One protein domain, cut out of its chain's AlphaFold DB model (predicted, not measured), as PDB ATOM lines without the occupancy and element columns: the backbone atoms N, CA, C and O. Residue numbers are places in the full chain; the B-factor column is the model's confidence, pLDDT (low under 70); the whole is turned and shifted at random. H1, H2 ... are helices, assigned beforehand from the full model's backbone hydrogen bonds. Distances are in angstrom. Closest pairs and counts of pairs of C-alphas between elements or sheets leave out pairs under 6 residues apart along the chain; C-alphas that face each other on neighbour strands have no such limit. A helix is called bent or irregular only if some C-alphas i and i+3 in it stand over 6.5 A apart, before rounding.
ATOM      1  N   ARG A 136     -28.122 -80.491  85.417       92.50
ATOM      2  CA  ARG A 136     -27.350 -81.509  84.680       92.50
ATOM      3  C   ARG A 136     -28.039 -81.937  83.388       92.50
ATOM      4  O   ARG A 136     -27.355 -82.099  82.381       92.50
ATOM      5  N   ASP A 137     -29.368 -82.082  83.388       89.62
ATOM      6  CA  ASP A 137     -30.115 -82.350  82.150       89.62
ATOM      7  C   ASP A 137     -29.871 -81.254  81.108       89.62
ATOM      8  O   ASP A 137     -29.609 -81.541  79.937       89.62
ATOM      9  N   ARG A 138     -29.887 -79.994  81.552       89.75
ATOM     10  CA  ARG A 138     -29.632 -78.838  80.691       89.75
ATOM     11  C   ARG A 138     -28.191 -78.792  80.209       89.75
ATOM     12  O   ARG A 138     -27.984 -78.581  79.020       89.75
ATOM     13  N   GLN A 139     -27.222 -79.069  81.081       90.19
ATOM     14  CA  GLN A 139     -25.807 -79.127  80.714       90.19
ATOM     15  C   GLN A 139     -25.543 -80.195  79.644       90.19
ATOM     16  O   GLN A 139     -24.891 -79.915  78.641       90.19
ATOM     17  N   ARG A 140     -26.086 -81.408  79.816       88.12
ATOM     18  CA  ARG A 140     -25.983 -82.481  78.814       88.12
ATOM     19  C   ARG A 140     -26.501 -82.018  77.453       88.12
ATOM     20  O   ARG A 140     -25.803 -82.160  76.455       88.12
ATOM     21  N   HIS A 141     -27.681 -81.401  77.442       82.81
ATOM     22  CA  HIS A 141     -28.307 -80.899  76.220       82.81
ATOM     23  C   HIS A 141     -27.474 -79.805  75.541       82.81
ATOM     24  O   HIS A 141     -27.282 -79.813  74.327       82.81
ATOM     25  N   THR A 142     -26.928 -78.866  76.316       83.38
ATOM     26  CA  THR A 142     -26.065 -77.827  75.751       83.38
ATOM     27  C   THR A 142     -24.764 -78.390  75.191       83.38
ATOM     28  O   THR A 142     -24.333 -77.948  74.131       83.38
ATOM     29  N   ASN A 143     -24.169 -79.397  75.835       82.50
ATOM     30  CA  ASN A 143     -22.935 -80.022  75.354       82.50
ATOM     31  C   ASN A 143     -23.148 -80.744  74.011       82.50
ATOM     32  O   ASN A 143     -22.280 -80.708  73.138       82.50
ATOM     33  N   GLU A 144     -24.318 -81.358  73.814       78.50
ATOM     34  CA  GLU A 144     -24.705 -81.957  72.532       78.50
ATOM     35  C   GLU A 144     -24.824 -80.907  71.418       78.50
ATOM     36  O   GLU A 144     -24.355 -81.149  70.299       78.50
ATOM     37  N   TYR A 145     -25.373 -79.722  71.718       74.62
ATOM     38  CA  TYR A 145     -25.406 -78.618  70.757       74.62
ATOM     39  C   TYR A 145     -24.015 -78.120  70.398       74.62
ATOM     40  O   TYR A 145     -23.731 -77.983  69.212       74.62
ATOM     41  N   VAL A 146     -23.145 -77.888  71.391       74.38
ATOM     42  CA  VAL A 146     -21.759 -77.463  71.132       74.38
ATOM     43  C   VAL A 146     -21.078 -78.464  70.205       74.38
ATOM     44  O   VAL A 146     -20.524 -78.070  69.188       74.38
ATOM     45  N   ARG A 147     -21.214 -79.767  70.472       72.12
ATOM     46  CA  ARG A 147     -20.657 -80.812  69.603       72.12
ATOM     47  C   ARG A 147     -21.225 -80.760  68.179       72.12
ATOM     48  O   ARG A 147     -20.478 -80.919  67.222       72.12
ATOM     49  N   THR A 148     -22.529 -80.549  68.028       70.56
ATOM     50  CA  THR A 148     -23.194 -80.529  66.711       70.56
ATOM     51  C   THR A 148     -22.804 -79.297  65.889       70.56
ATOM     52  O   THR A 148     -22.540 -79.405  64.692       70.56
ATOM     53  N   ILE A 149     -22.726 -78.138  66.545       68.50
ATOM     54  CA  ILE A 149     -22.382 -76.848  65.943       68.50
ATOM     55  C   ILE A 149     -20.885 -76.798  65.602       68.50
ATOM     56  O   ILE A 149     -20.529 -76.500  64.462       68.50
ATOM     57  N   SER A 150     -20.005 -77.154  66.544       63.81
ATOM     58  CA  SER A 150     -18.549 -77.107  66.350       63.81
ATOM     59  C   SER A 150     -18.043 -78.128  65.327       63.81
ATOM     60  O   SER A 150     -17.092 -77.837  64.609       63.81
ATOM     61  N   ASN A 151     -18.697 -79.286  65.186       62.25
ATOM     62  CA  ASN A 151     -18.279 -80.304  64.214       62.25
ATOM     63  C   ASN A 151     -18.824 -80.068  62.792       62.25
ATOM     64  O   ASN A 151     -18.559 -80.869  61.901       62.25
ATOM     65  N   GLY A 152     -19.600 -79.003  62.553       54.75
ATOM     66  CA  GLY A 152     -20.075 -78.648  61.210       54.75
ATOM     67  C   GLY A 152     -21.096 -79.610  60.587       54.75
ATOM     68  O   GLY A 152     -21.389 -79.475  59.404       54.75
ATOM     69  N   PHE A 153     -21.652 -80.547  61.364       49.84
ATOM     70  CA  PHE A 153     -22.693 -81.489  60.925       49.84
ATOM     71  C   PHE A 153     -24.125 -80.949  61.107       49.84
ATOM     72  O   PHE A 153     -25.090 -81.639  60.793       49.84
ATOM     73  N   GLY A 154     -24.289 -79.744  61.658       58.88
ATOM     74  CA  GLY A 154     -25.601 -79.166  61.942       58.88
ATOM     75  C   GLY A 154     -26.312 -78.618  60.700       58.88
ATOM     76  O   GLY A 154     -25.740 -77.841  59.942       58.88
ATOM     77  N   HIS A 155     -27.599 -78.947  60.553       71.00
ATOM     78  CA  HIS A 155     -28.524 -78.308  59.600       71.00
ATOM     79  C   HIS A 155     -28.997 -76.912  60.056       71.00
ATOM     80  O   HIS A 155     -29.826 -76.292  59.397       71.00
ATOM     81  N   CYS A 156     -28.511 -76.437  61.205       82.38
ATOM     82  CA  CYS A 156     -28.913 -75.188  61.830       82.38
ATOM     83  C   CYS A 156     -27.754 -74.553  62.615       82.38
ATOM     84  O   CYS A 156     -26.790 -75.218  62.995       82.38
ATOM     85  N   ASP A 157     -27.894 -73.264  62.887       85.75
ATOM     86  CA  ASP A 157     -26.982 -72.368  63.575       85.75
ATOM     87  C   ASP A 157     -27.620 -71.850  64.878       85.75
ATOM     88  O   ASP A 157     -28.838 -71.721  65.006       85.75
ATOM     89  N   MET A 158     -26.797 -71.511  65.872       86.81
ATOM     90  CA  MET A 158     -27.269 -70.964  67.146       86.81
ATOM     91  C   MET A 158     -26.197 -70.087  67.790       86.81
ATOM     92  O   MET A 158     -25.008 -70.242  67.521       86.81
ATOM     93  N   THR A 159     -26.610 -69.186  68.680       89.81
ATOM     94  CA  THR A 159     -25.712 -68.466  69.591       89.81
ATOM     95  C   THR A 159     -26.067 -68.780  71.045       89.81
ATOM     96  O   THR A 159     -27.213 -69.151  71.327       89.81
ATOM     97  N   PRO A 160     -25.134 -68.604  71.999       89.56
ATOM     98  CA  PRO A 160     -25.428 -68.825  73.412       89.56
ATOM     99  C   PRO A 160     -26.610 -68.006  73.951       89.56
ATOM    100  O   PRO A 160     -27.349 -68.500  74.800       89.56
ATOM    101  N   GLU A 161     -26.820 -66.778  73.459       88.94
ATOM    102  CA  GLU A 161     -27.993 -65.968  73.819       88.94
ATOM    103  C   GLU A 161     -29.291 -66.593  73.335       88.94
ATOM    104  O   GLU A 161     -30.259 -66.649  74.089       88.94
ATOM    105  N   TYR A 162     -29.313 -67.045  72.079       87.81
ATOM    106  CA  TYR A 162     -30.519 -67.604  71.481       87.81
ATOM    107  C   TYR A 162     -30.894 -68.936  72.137       87.81
ATOM    108  O   TYR A 162     -32.073 -69.214  72.327       87.81
ATOM    109  N   ALA A 163     -29.896 -69.720  72.557       85.44
ATOM    110  CA  ALA A 163     -30.114 -70.965  73.286       85.44
ATOM    111  C   ALA A 163     -30.914 -70.756  74.587       85.44
ATOM    112  O   ALA A 163     -31.665 -71.638  74.991       85.44
ATOM    113  N   GLY A 164     -30.760 -69.606  75.257       85.62
ATOM    114  CA  GLY A 164     -31.549 -69.250  76.443       85.62
ATOM    115  C   GLY A 164     -31.292 -70.114  77.687       85.62
ATOM    116  O   GLY A 164     -32.041 -70.024  78.657       85.62
ATOM    117  N   PHE A 165     -30.245 -70.947  77.682       89.06
ATOM    118  CA  PHE A 165     -29.941 -71.883  78.776       89.06
ATOM    119  C   PHE A 165     -28.860 -71.398  79.738       89.06
ATOM    120  O   PHE A 165     -28.615 -72.061  80.739       89.06
ATOM    121  N   TYR A 166     -28.208 -70.273  79.458       91.38
ATOM    122  CA  TYR A 166     -27.098 -69.766  80.260       91.38
ATOM    123  C   TYR A 166     -27.485 -68.487  80.986       91.38
ATOM    124  O   TYR A 166     -28.141 -67.611  80.423       91.38
ATOM    125  N   ASP A 167     -27.039 -68.355  82.232       93.25
ATOM    126  CA  ASP A 167     -27.201 -67.118  82.975       93.25
ATOM    127  C   ASP A 167     -26.443 -65.981  82.256       93.25
ATOM    128  O   ASP A 167     -25.269 -66.155  81.896       93.25
ATOM    129  N   PRO A 168     -27.064 -64.801  82.061       93.62
ATOM    130  CA  PRO A 168     -26.423 -63.675  81.384       93.62
ATOM    131  C   PRO A 168     -25.078 -63.255  81.992       93.62
ATOM    132  O   PRO A 168     -24.222 -62.734  81.277       93.62
ATOM    133  N   SER A 169     -24.846 -63.500  83.286       94.06
ATOM    134  CA  SER A 169     -23.563 -63.208  83.935       94.06
ATOM    135  C   SER A 169     -22.422 -64.106  83.448       94.06
ATOM    136  O   SER A 169     -21.289 -63.629  83.363       94.06
ATOM    137  N   LEU A 170     -22.694 -65.359  83.052       95.31
ATOM    138  CA  LEU A 170     -21.687 -66.230  82.435       95.31
ATOM    139  C   LEU A 170     -21.270 -65.670  81.074       95.31
ATOM    140  O   LEU A 170     -20.080 -65.527  80.790       95.31
ATOM    141  N   LEU A 171     -22.259 -65.291  80.260       95.00
ATOM    142  CA  LEU A 171     -22.042 -64.695  78.942       95.00
ATOM    143  C   LEU A 171     -21.284 -63.369  79.049       95.00
ATOM    144  O   LEU A 171     -20.331 -63.133  78.306       95.00
ATOM    145  N   SER A 172     -21.671 -62.526  80.008       96.69
ATOM    146  CA  SER A 172     -21.000 -61.259  80.282       96.69
ATOM    147  C   SER A 172     -19.558 -61.461  80.744       96.69
ATOM    148  O   SER A 172     -18.689 -60.697  80.327       96.69
ATOM    149  N   TYR A 173     -19.293 -62.465  81.588       97.44
ATOM    150  CA  TYR A 173     -17.939 -62.786  82.040       97.44
ATOM    151  C   TYR A 173     -17.056 -63.258  80.883       97.44
ATOM    152  O   TYR A 173     -15.936 -62.776  80.750       97.44
ATOM    153  N   ILE A 174     -17.559 -64.153  80.025       97.44
ATOM    154  CA  ILE A 174     -16.817 -64.598  78.838       97.44
ATOM    155  C   ILE A 174     -16.482 -63.399  77.952       97.44
ATOM    156  O   ILE A 174     -15.318 -63.199  77.622       97.44
ATOM    157  N   ASN A 175     -17.470 -62.566  77.616       96.12
ATOM    158  CA  ASN A 175     -17.261 -61.420  76.733       96.12
ATOM    159  C   ASN A 175     -16.212 -60.446  77.289       96.12
ATOM    160  O   ASN A 175     -15.309 -60.038  76.561       96.12
ATOM    161  N   SER A 176     -16.307 -60.087  78.574       97.56
ATOM    162  CA  SER A 176     -15.363 -59.151  79.194       97.56
ATOM    163  C   SER A 176     -13.968 -59.753  79.339       97.56
ATOM    164  O   SER A 176     -12.973 -59.084  79.051       97.56
ATOM    165  N   ARG A 177     -13.874 -61.025  79.741       97.56
ATOM    166  CA  ARG A 177     -12.587 -61.693  79.941       97.56
ATOM    167  C   ARG A 177     -11.869 -61.935  78.621       97.56
ATOM    168  O   ARG A 177     -10.669 -61.691  78.541       97.56
ATOM    169  N   PHE A 178     -12.600 -62.344  77.592       96.44
ATOM    170  CA  PHE A 178     -12.055 -62.532  76.255       96.44
ATOM    171  C   PHE A 178     -11.565 -61.209  75.666       96.44
ATOM    172  O   PHE A 178     -10.420 -61.128  75.231       96.44
ATOM    173  N   GLN A 179     -12.363 -60.141  75.766       94.62
ATOM    174  CA  GLN A 179     -11.943 -58.799  75.352       94.62
ATOM    175  C   GLN A 179     -10.672 -58.345  76.081       94.62
ATOM    176  O   GLN A 179      -9.774 -57.792  75.453       94.62
ATOM    177  N   SER A 180     -10.571 -58.606  77.385       96.25
ATOM    178  CA  SER A 180      -9.404 -58.236  78.191       96.25
ATOM    179  C   SER A 180      -8.126 -58.991  77.811       96.25
ATOM    180  O   SER A 180      -7.049 -58.417  77.936       96.25
ATOM    181  N   LEU A 181      -8.219 -60.258  77.401       95.25
ATOM    182  CA  LEU A 181      -7.046 -61.109  77.152       95.25
ATOM    183  C   LEU A 181      -6.659 -61.195  75.668       95.25
ATOM    184  O   LEU A 181      -5.473 -61.296  75.343       95.25
ATOM    185  N   ALA A 182      -7.649 -61.149  74.777       92.44
ATOM    186  CA  ALA A 182      -7.487 -61.294  73.331       92.44
ATOM    187  C   ALA A 182      -7.755 -59.996  72.545       92.44
ATOM    188  O   ALA A 182      -7.560 -59.971  71.334       92.44
ATOM    189  N   GLY A 183      -8.203 -58.916  73.197       90.44
ATOM    190  CA  GLY A 183      -8.379 -57.602  72.563       90.44
ATOM    191  C   GLY A 183      -9.600 -57.470  71.642       90.44
ATOM    192  O   GLY A 183      -9.759 -56.436  70.993       90.44
ATOM    193  N   ARG A 184     -10.490 -58.467  71.597       89.62
ATOM    194  CA  ARG A 184     -11.713 -58.467  70.775       89.62
ATOM    195  C   ARG A 184     -12.864 -59.217  71.444       89.62
ATOM    196  O   ARG A 184     -12.667 -59.918  72.436       89.62
ATOM    197  N   LYS A 185     -14.057 -59.142  70.853       90.81
ATOM    198  CA  LYS A 185     -15.196 -59.971  71.266       90.81
ATOM    199  C   LYS A 185     -15.009 -61.416  70.793       90.81
ATOM    200  O   LYS A 185     -14.515 -61.600  69.680       90.81
ATOM    201  N   PRO A 186     -15.407 -62.418  71.596       93.88
ATOM    202  CA  PRO A 186     -15.359 -63.816  71.188       93.88
ATOM    203  C   PRO A 186     -16.426 -64.127  70.135       93.88
ATOM    204  O   PRO A 186     -17.499 -63.514  70.142       93.88
ATOM    205  N   THR A 187     -16.152 -65.106  69.277       93.19
ATOM    206  CA  THR A 187     -17.136 -65.645  68.327       93.19
ATOM    207  C   THR A 187     -18.224 -66.428  69.061       93.19
ATOM    208  O   THR A 187     -18.061 -66.827  70.217       93.19
ATOM    209  N   ALA A 188     -19.349 -66.700  68.402       92.19
ATOM    210  CA  ALA A 188     -20.384 -67.570  68.958       92.19
ATOM    211  C   ALA A 188     -19.843 -68.972  69.312       92.19
ATOM    212  O   ALA A 188     -20.194 -69.512  70.362       92.19
ATOM    213  N   TYR A 189     -18.953 -69.522  68.479       88.69
ATOM    214  CA  TYR A 189     -18.339 -70.840  68.673       88.69
ATOM    215  C   TYR A 189     -17.366 -70.847  69.857       88.69
ATOM    216  O   TYR A 189     -17.496 -71.682  70.747       88.69
ATOM    217  N   GLU A 190     -16.481 -69.850  69.947       92.12
ATOM    218  CA  GLU A 190     -15.554 -69.690  71.078       92.12
ATOM    219  C   GLU A 190     -16.315 -69.551  72.401       92.12
ATOM    220  O   GLU A 190     -15.917 -70.076  73.439       92.12
ATOM    221  N   ARG A 191     -17.463 -68.865  72.388       93.19
ATOM    222  CA  ARG A 191     -18.308 -68.762  73.582       93.19
ATOM    223  C   ARG A 191     -18.904 -70.103  73.972       93.19
ATOM    224  O   ARG A 191     -18.936 -70.398  75.162       93.19
ATOM    225  N   PHE A 192     -19.365 -70.906  73.018       90.69
ATOM    226  CA  PHE A 192     -19.842 -72.257  73.305       90.69
ATOM    227  C   PHE A 192     -18.739 -73.151  73.873       90.69
ATOM    228  O   PHE A 192     -18.982 -73.840  74.862       90.69
ATOM    229  N   GLU A 193     -17.526 -73.086  73.326       90.19
ATOM    230  CA  GLU A 193     -16.364 -73.810  73.856       90.19
ATOM    231  C   GLU A 193     -16.066 -73.415  75.308       90.19
ATOM    232  O   GLU A 193     -15.956 -74.274  76.185       90.19
ATOM    233  N   LEU A 194     -16.049 -72.113  75.607       94.19
ATOM    234  CA  LEU A 194     -15.817 -71.609  76.965       94.19
ATOM    235  C   LEU A 194     -16.965 -71.931  77.934       94.19
ATOM    236  O   LEU A 194     -16.738 -72.148  79.130       94.19
ATOM    237  N   LEU A 195     -18.204 -71.981  77.444       93.12
ATOM    238  CA  LEU A 195     -19.362 -72.422  78.224       93.12
ATOM    239  C   LEU A 195     -19.329 -73.927  78.492       93.12
ATOM    240  O   LEU A 195     -19.757 -74.345  79.562       93.12
ATOM    241  N   ASN A 196     -18.775 -74.733  77.585       91.25
ATOM    242  CA  ASN A 196     -18.625 -76.179  77.765       91.25
ATOM    243  C   ASN A 196     -17.650 -76.537  78.909       91.25
ATOM    244  O   ASN A 196     -17.708 -77.632  79.462       91.25
ATOM    245  N   LEU A 197     -16.797 -75.594  79.331       92.56
ATOM    246  CA  LEU A 197     -15.958 -75.737  80.530       92.56
ATOM    247  C   LEU A 197     -16.759 -75.645  81.842       92.56
ATOM    248  O   LEU A 197     -16.225 -75.968  82.913       92.56
ATOM    249  N   TYR A 198     -18.000 -75.143  81.795       92.75
ATOM    250  CA  TYR A 198     -18.873 -75.033  82.961       92.75
ATOM    251  C   TYR A 198     -19.324 -76.417  83.421       92.75
ATOM    252  O   TYR A 198     -19.666 -77.280  82.618       92.75
ATOM    253  N   SER A 199     -19.355 -76.621  84.737       91.94
ATOM    254  CA  SER A 199     -19.868 -77.842  85.348       91.94
ATOM    255  C   SER A 199     -20.727 -77.500  86.553       91.94
ATOM    256  O   SER A 199     -20.303 -76.742  87.423       91.94
ATOM    257  N   VAL A 200     -21.911 -78.114  86.616       91.12
ATOM    258  CA  VAL A 200     -22.876 -77.972  87.722       91.12
ATOM    259  C   VAL A 200     -22.282 -78.392  89.070       91.12
ATOM    260  O   VAL A 200     -22.725 -77.932  90.123       91.12
ATOM    261  N   ASP A 201     -21.269 -79.257  89.049       89.94
ATOM    262  CA  ASP A 201     -20.612 -79.776  90.246       89.94
ATOM    263  C   ASP A 201     -19.308 -79.039  90.594       89.94
ATOM    264  O   ASP A 201     -18.696 -79.323  91.619       89.94
ATOM    265  N   SER A 202     -18.891 -78.064  89.780       89.31
ATOM    266  CA  SER A 202     -17.699 -77.246  90.029       89.31
ATOM    267  C   SER A 202     -18.057 -75.857  90.552       89.31
ATOM    268  O   SER A 202     -19.108 -75.298  90.239       89.31
ATOM    269  N   SER A 203     -17.153 -75.256  91.328       90.75
ATOM    270  CA  SER A 203     -17.331 -73.869  91.762       90.75
ATOM    271  C   SER A 203     -17.262 -72.900  90.574       90.75
ATOM    272  O   SER A 203     -16.525 -73.125  89.607       90.75
ATOM    273  N   LEU A 204     -17.967 -71.768  90.674       91.75
ATOM    274  CA  LEU A 204     -17.907 -70.720  89.651       91.75
ATOM    275  C   LEU A 204     -16.480 -70.172  89.476       91.75
ATOM    276  O   LEU A 204     -16.083 -69.847  88.362       91.75
ATOM    277  N   ASN A 205     -15.687 -70.111  90.550       95.06
ATOM    278  CA  ASN A 205     -14.295 -69.661  90.486       95.06
ATOM    279  C   ASN A 205     -13.417 -70.643  89.704       95.06
ATOM    280  O   ASN A 205     -12.620 -70.218  88.875       95.06
ATOM    281  N   THR A 206     -13.615 -71.951  89.896       96.12
ATOM    282  CA  THR A 206     -12.931 -72.985  89.104       96.12
ATOM    283  C   THR A 206     -13.234 -72.822  87.616       96.12
ATOM    284  O   THR A 206     -12.317 -72.857  86.798       96.12
ATOM    285  N   TRP A 207     -14.501 -72.593  87.257       96.06
ATOM    286  CA  TRP A 207     -14.883 -72.324  85.870       96.06
ATOM    287  C   TRP A 207     -14.230 -71.046  85.322       96.06
ATOM    288  O   TRP A 207     -13.627 -71.088  84.253       96.06
ATOM    289  N   LYS A 208     -14.262 -69.935  86.069       97.56
ATOM    290  CA  LYS A 208     -13.615 -68.667  85.679       97.56
ATOM    291  C   LYS A 208     -12.113 -68.830  85.412       97.56
ATOM    292  O   LYS A 208     -11.593 -68.275  84.439       97.56
ATOM    293  N   SER A 209     -11.423 -69.613  86.244       97.56
ATOM    294  CA  SER A 209     -10.010 -69.944  86.040       97.56
ATOM    295  C   SER A 209      -9.800 -70.740  84.754       97.56
ATOM    296  O   SER A 209      -8.961 -70.351  83.947       97.56
ATOM    297  N   ARG A 210     -10.610 -71.780  84.506       97.38
ATOM    298  CA  ARG A 210     -10.547 -72.574  83.263       97.38
ATOM    299  C   ARG A 210     -10.791 -71.724  82.020       97.38
ATOM    300  O   ARG A 210     -10.026 -71.828  81.073       97.38
ATOM    301  N   VAL A 211     -11.786 -70.835  82.050       97.56
ATOM    302  CA  VAL A 211     -12.055 -69.881  80.959       97.56
ATOM    303  C   VAL A 211     -10.836 -69.004  80.684       97.56
ATOM    304  O   VAL A 211     -10.432 -68.851  79.539       97.56
ATOM    305  N   SER A 212     -10.219 -68.441  81.726       97.81
ATOM    306  CA  SER A 212      -9.028 -67.600  81.552       97.81
ATOM    307  C   SER A 212      -7.849 -68.377  80.960       97.81
ATOM    308  O   SER A 212      -7.154 -67.850  80.093       97.81
ATOM    309  N   SER A 213      -7.628 -69.615  81.415       97.31
ATOM    310  CA  SER A 213      -6.586 -70.497  80.882       97.31
ATOM    311  C   SER A 213      -6.834 -70.856  79.419       97.31
ATOM    312  O   SER A 213      -5.919 -70.728  78.612       97.31
ATOM    313  N   GLU A 214      -8.062 -71.233  79.065       96.62
ATOM    314  CA  GLU A 214      -8.433 -71.605  77.695       96.62
ATOM    315  C   GLU A 214      -8.235 -70.439  76.718       96.62
ATOM    316  O   GLU A 214      -7.662 -70.599  75.639       96.62
ATOM    317  N   ILE A 215      -8.626 -69.229  77.129       96.50
ATOM    318  CA  ILE A 215      -8.408 -68.026  76.323       96.50
ATOM    319  C   ILE A 215      -6.912 -67.777  76.119       96.50
ATOM    320  O   ILE A 215      -6.481 -67.590  74.986       96.50
ATOM    321  N   ASN A 216      -6.117 -67.772  77.192       94.88
ATOM    322  CA  ASN A 216      -4.694 -67.436  77.111       94.88
ATOM    323  C   ASN A 216      -3.874 -68.460  76.330       94.88
ATOM    324  O   ASN A 216      -2.958 -68.065  75.613       94.88
ATOM    325  N   ASN A 217      -4.183 -69.745  76.488       93.94
ATOM    326  CA  ASN A 217      -3.361 -70.815  75.937       93.94
ATOM    327  C   ASN A 217      -3.760 -71.164  74.501       93.94
ATOM    328  O   ASN A 217      -2.886 -71.493  73.704       93.94
ATOM    329  N   ASN A 218      -5.051 -71.052  74.160       92.25
ATOM    330  CA  ASN A 218      -5.579 -71.570  72.898       92.25
ATOM    331  C   ASN A 218      -6.257 -70.471  72.067       92.25
ATOM    332  O   ASN A 218      -5.769 -70.092  70.997       92.25
ATOM    333  N   LEU A 219      -7.367 -69.914  72.562       91.19
ATOM    334  CA  LEU A 219      -8.274 -69.104  71.731       91.19
ATOM    335  C   LEU A 219      -7.728 -67.720  71.371       91.19
ATOM    336  O   LEU A 219      -8.123 -67.138  70.359       91.19
TER     337      LEU A 219
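What this domain is: This is residues 136 to 219 of the 316 residues of an uncharacterized protein of Pseudoalteromonas phenolica (UniProt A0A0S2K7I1). This is a compact cluster of helices built round the short helix H4, which stands in the middle between H1 and H5, each of them running opposite ways to it. The longer helix H3 crosses H4 on another side and packs on H5 as well, while the very short H2 sits by H4, on the same side as H3 but nearer to H1. You read 84 printed residues with five named helices, in the order H1, H2, H3, H4, H5, and no named strand; the class is all helix. The whole is compact, with a radius of gyration of the C-alphas of 12.4 A, and its rounded outline spans 33 by 28 by 21 A.

How they stand to each other: Begin with the longest helix by residues, H5, residues 204 to 219. Look from it to H3, residues 168 to 182: the two touch, the closest C-alphas being those of Phe 178 and Ile 215, 6.6 A apart, and H5 touches H3 with residues 211 to 216 alone. H3 and H5 run the same way at a steep tilt of 37 degrees, only just past shallow. Next find the hub, H4, residues 188 to 196, which touches the four other helices. H4 and H5 form a helical hairpin; they only just touch, with 3 pairs of C-alphas within 8 A, and the closest C-alphas are those of Leu 194 and Val 211, 5.8 A apart. They run opposite ways at a steep tilt of 45 degrees. H3 touches H4 with residues 170 to 174 alone, and the closest C-alphas, those of Ile 174 and Arg 191, are 6.9 A apart. Their lines stand at a steep tilt of 69 degrees, only just short of about perpendicular, and they run opposite ways. Move on to H1, residues 136 to 150: it touches H4, with the C-alphas of Val 146 and Phe 192 closest at 6.0 A, and the two run opposite ways at a steep tilt of 36 degrees, only just past shallow. H2, residues 160 to 163, only just touches H4, with 3 pairs of C-alphas within 8 A, the closest being those of Pro 160 and Phe 192 at 6.6 A. H1 is apart from H3 and from H5. The helix packing is mostly crossed: of the 4 touching pairs with a tilt, 0 are at a shallow one. In H1, H3, H4 and H5 every O i to N i+4 pair is within hydrogen-bond range; H2 is too short for such a pair, and its one O i to N i+3 pair is not within range.

Where its parts are: Find C-alpha 204 at (-17.907, -70.720, 89.651); from there H5 runs 20.4 A to C-alpha 219 at (-8.274, -69.104, 71.731). H5 is irregular, but only just: C-alphas 216 and 219 are 6.7 A apart. H3 measures 20.7 A from C-alpha 168 to C-alpha 182, and H4 12.4 A from C-alpha 188 to C-alpha 196. H1 begins at C-alpha 136, (-27.350, -81.509, 84.680), and runs 20.8 A to C-alpha 150. H2, from C-alpha 160 to C-alpha 163, measures 5.2 A.

The domain as a whole: The two C-alphas farthest apart are those of His 155 and Asn 205, 35.1 A. The printed part has no cut, and no link is long: those from H2 to H3 and from H3 to H4 are tight, and those from H1 to H2 and from H4 to H5 are short. The mean pLDDT of the printed part is 88.6; look for low confidence, under 70, at residues 149 to 154, of which 149 and 150 belong to H1.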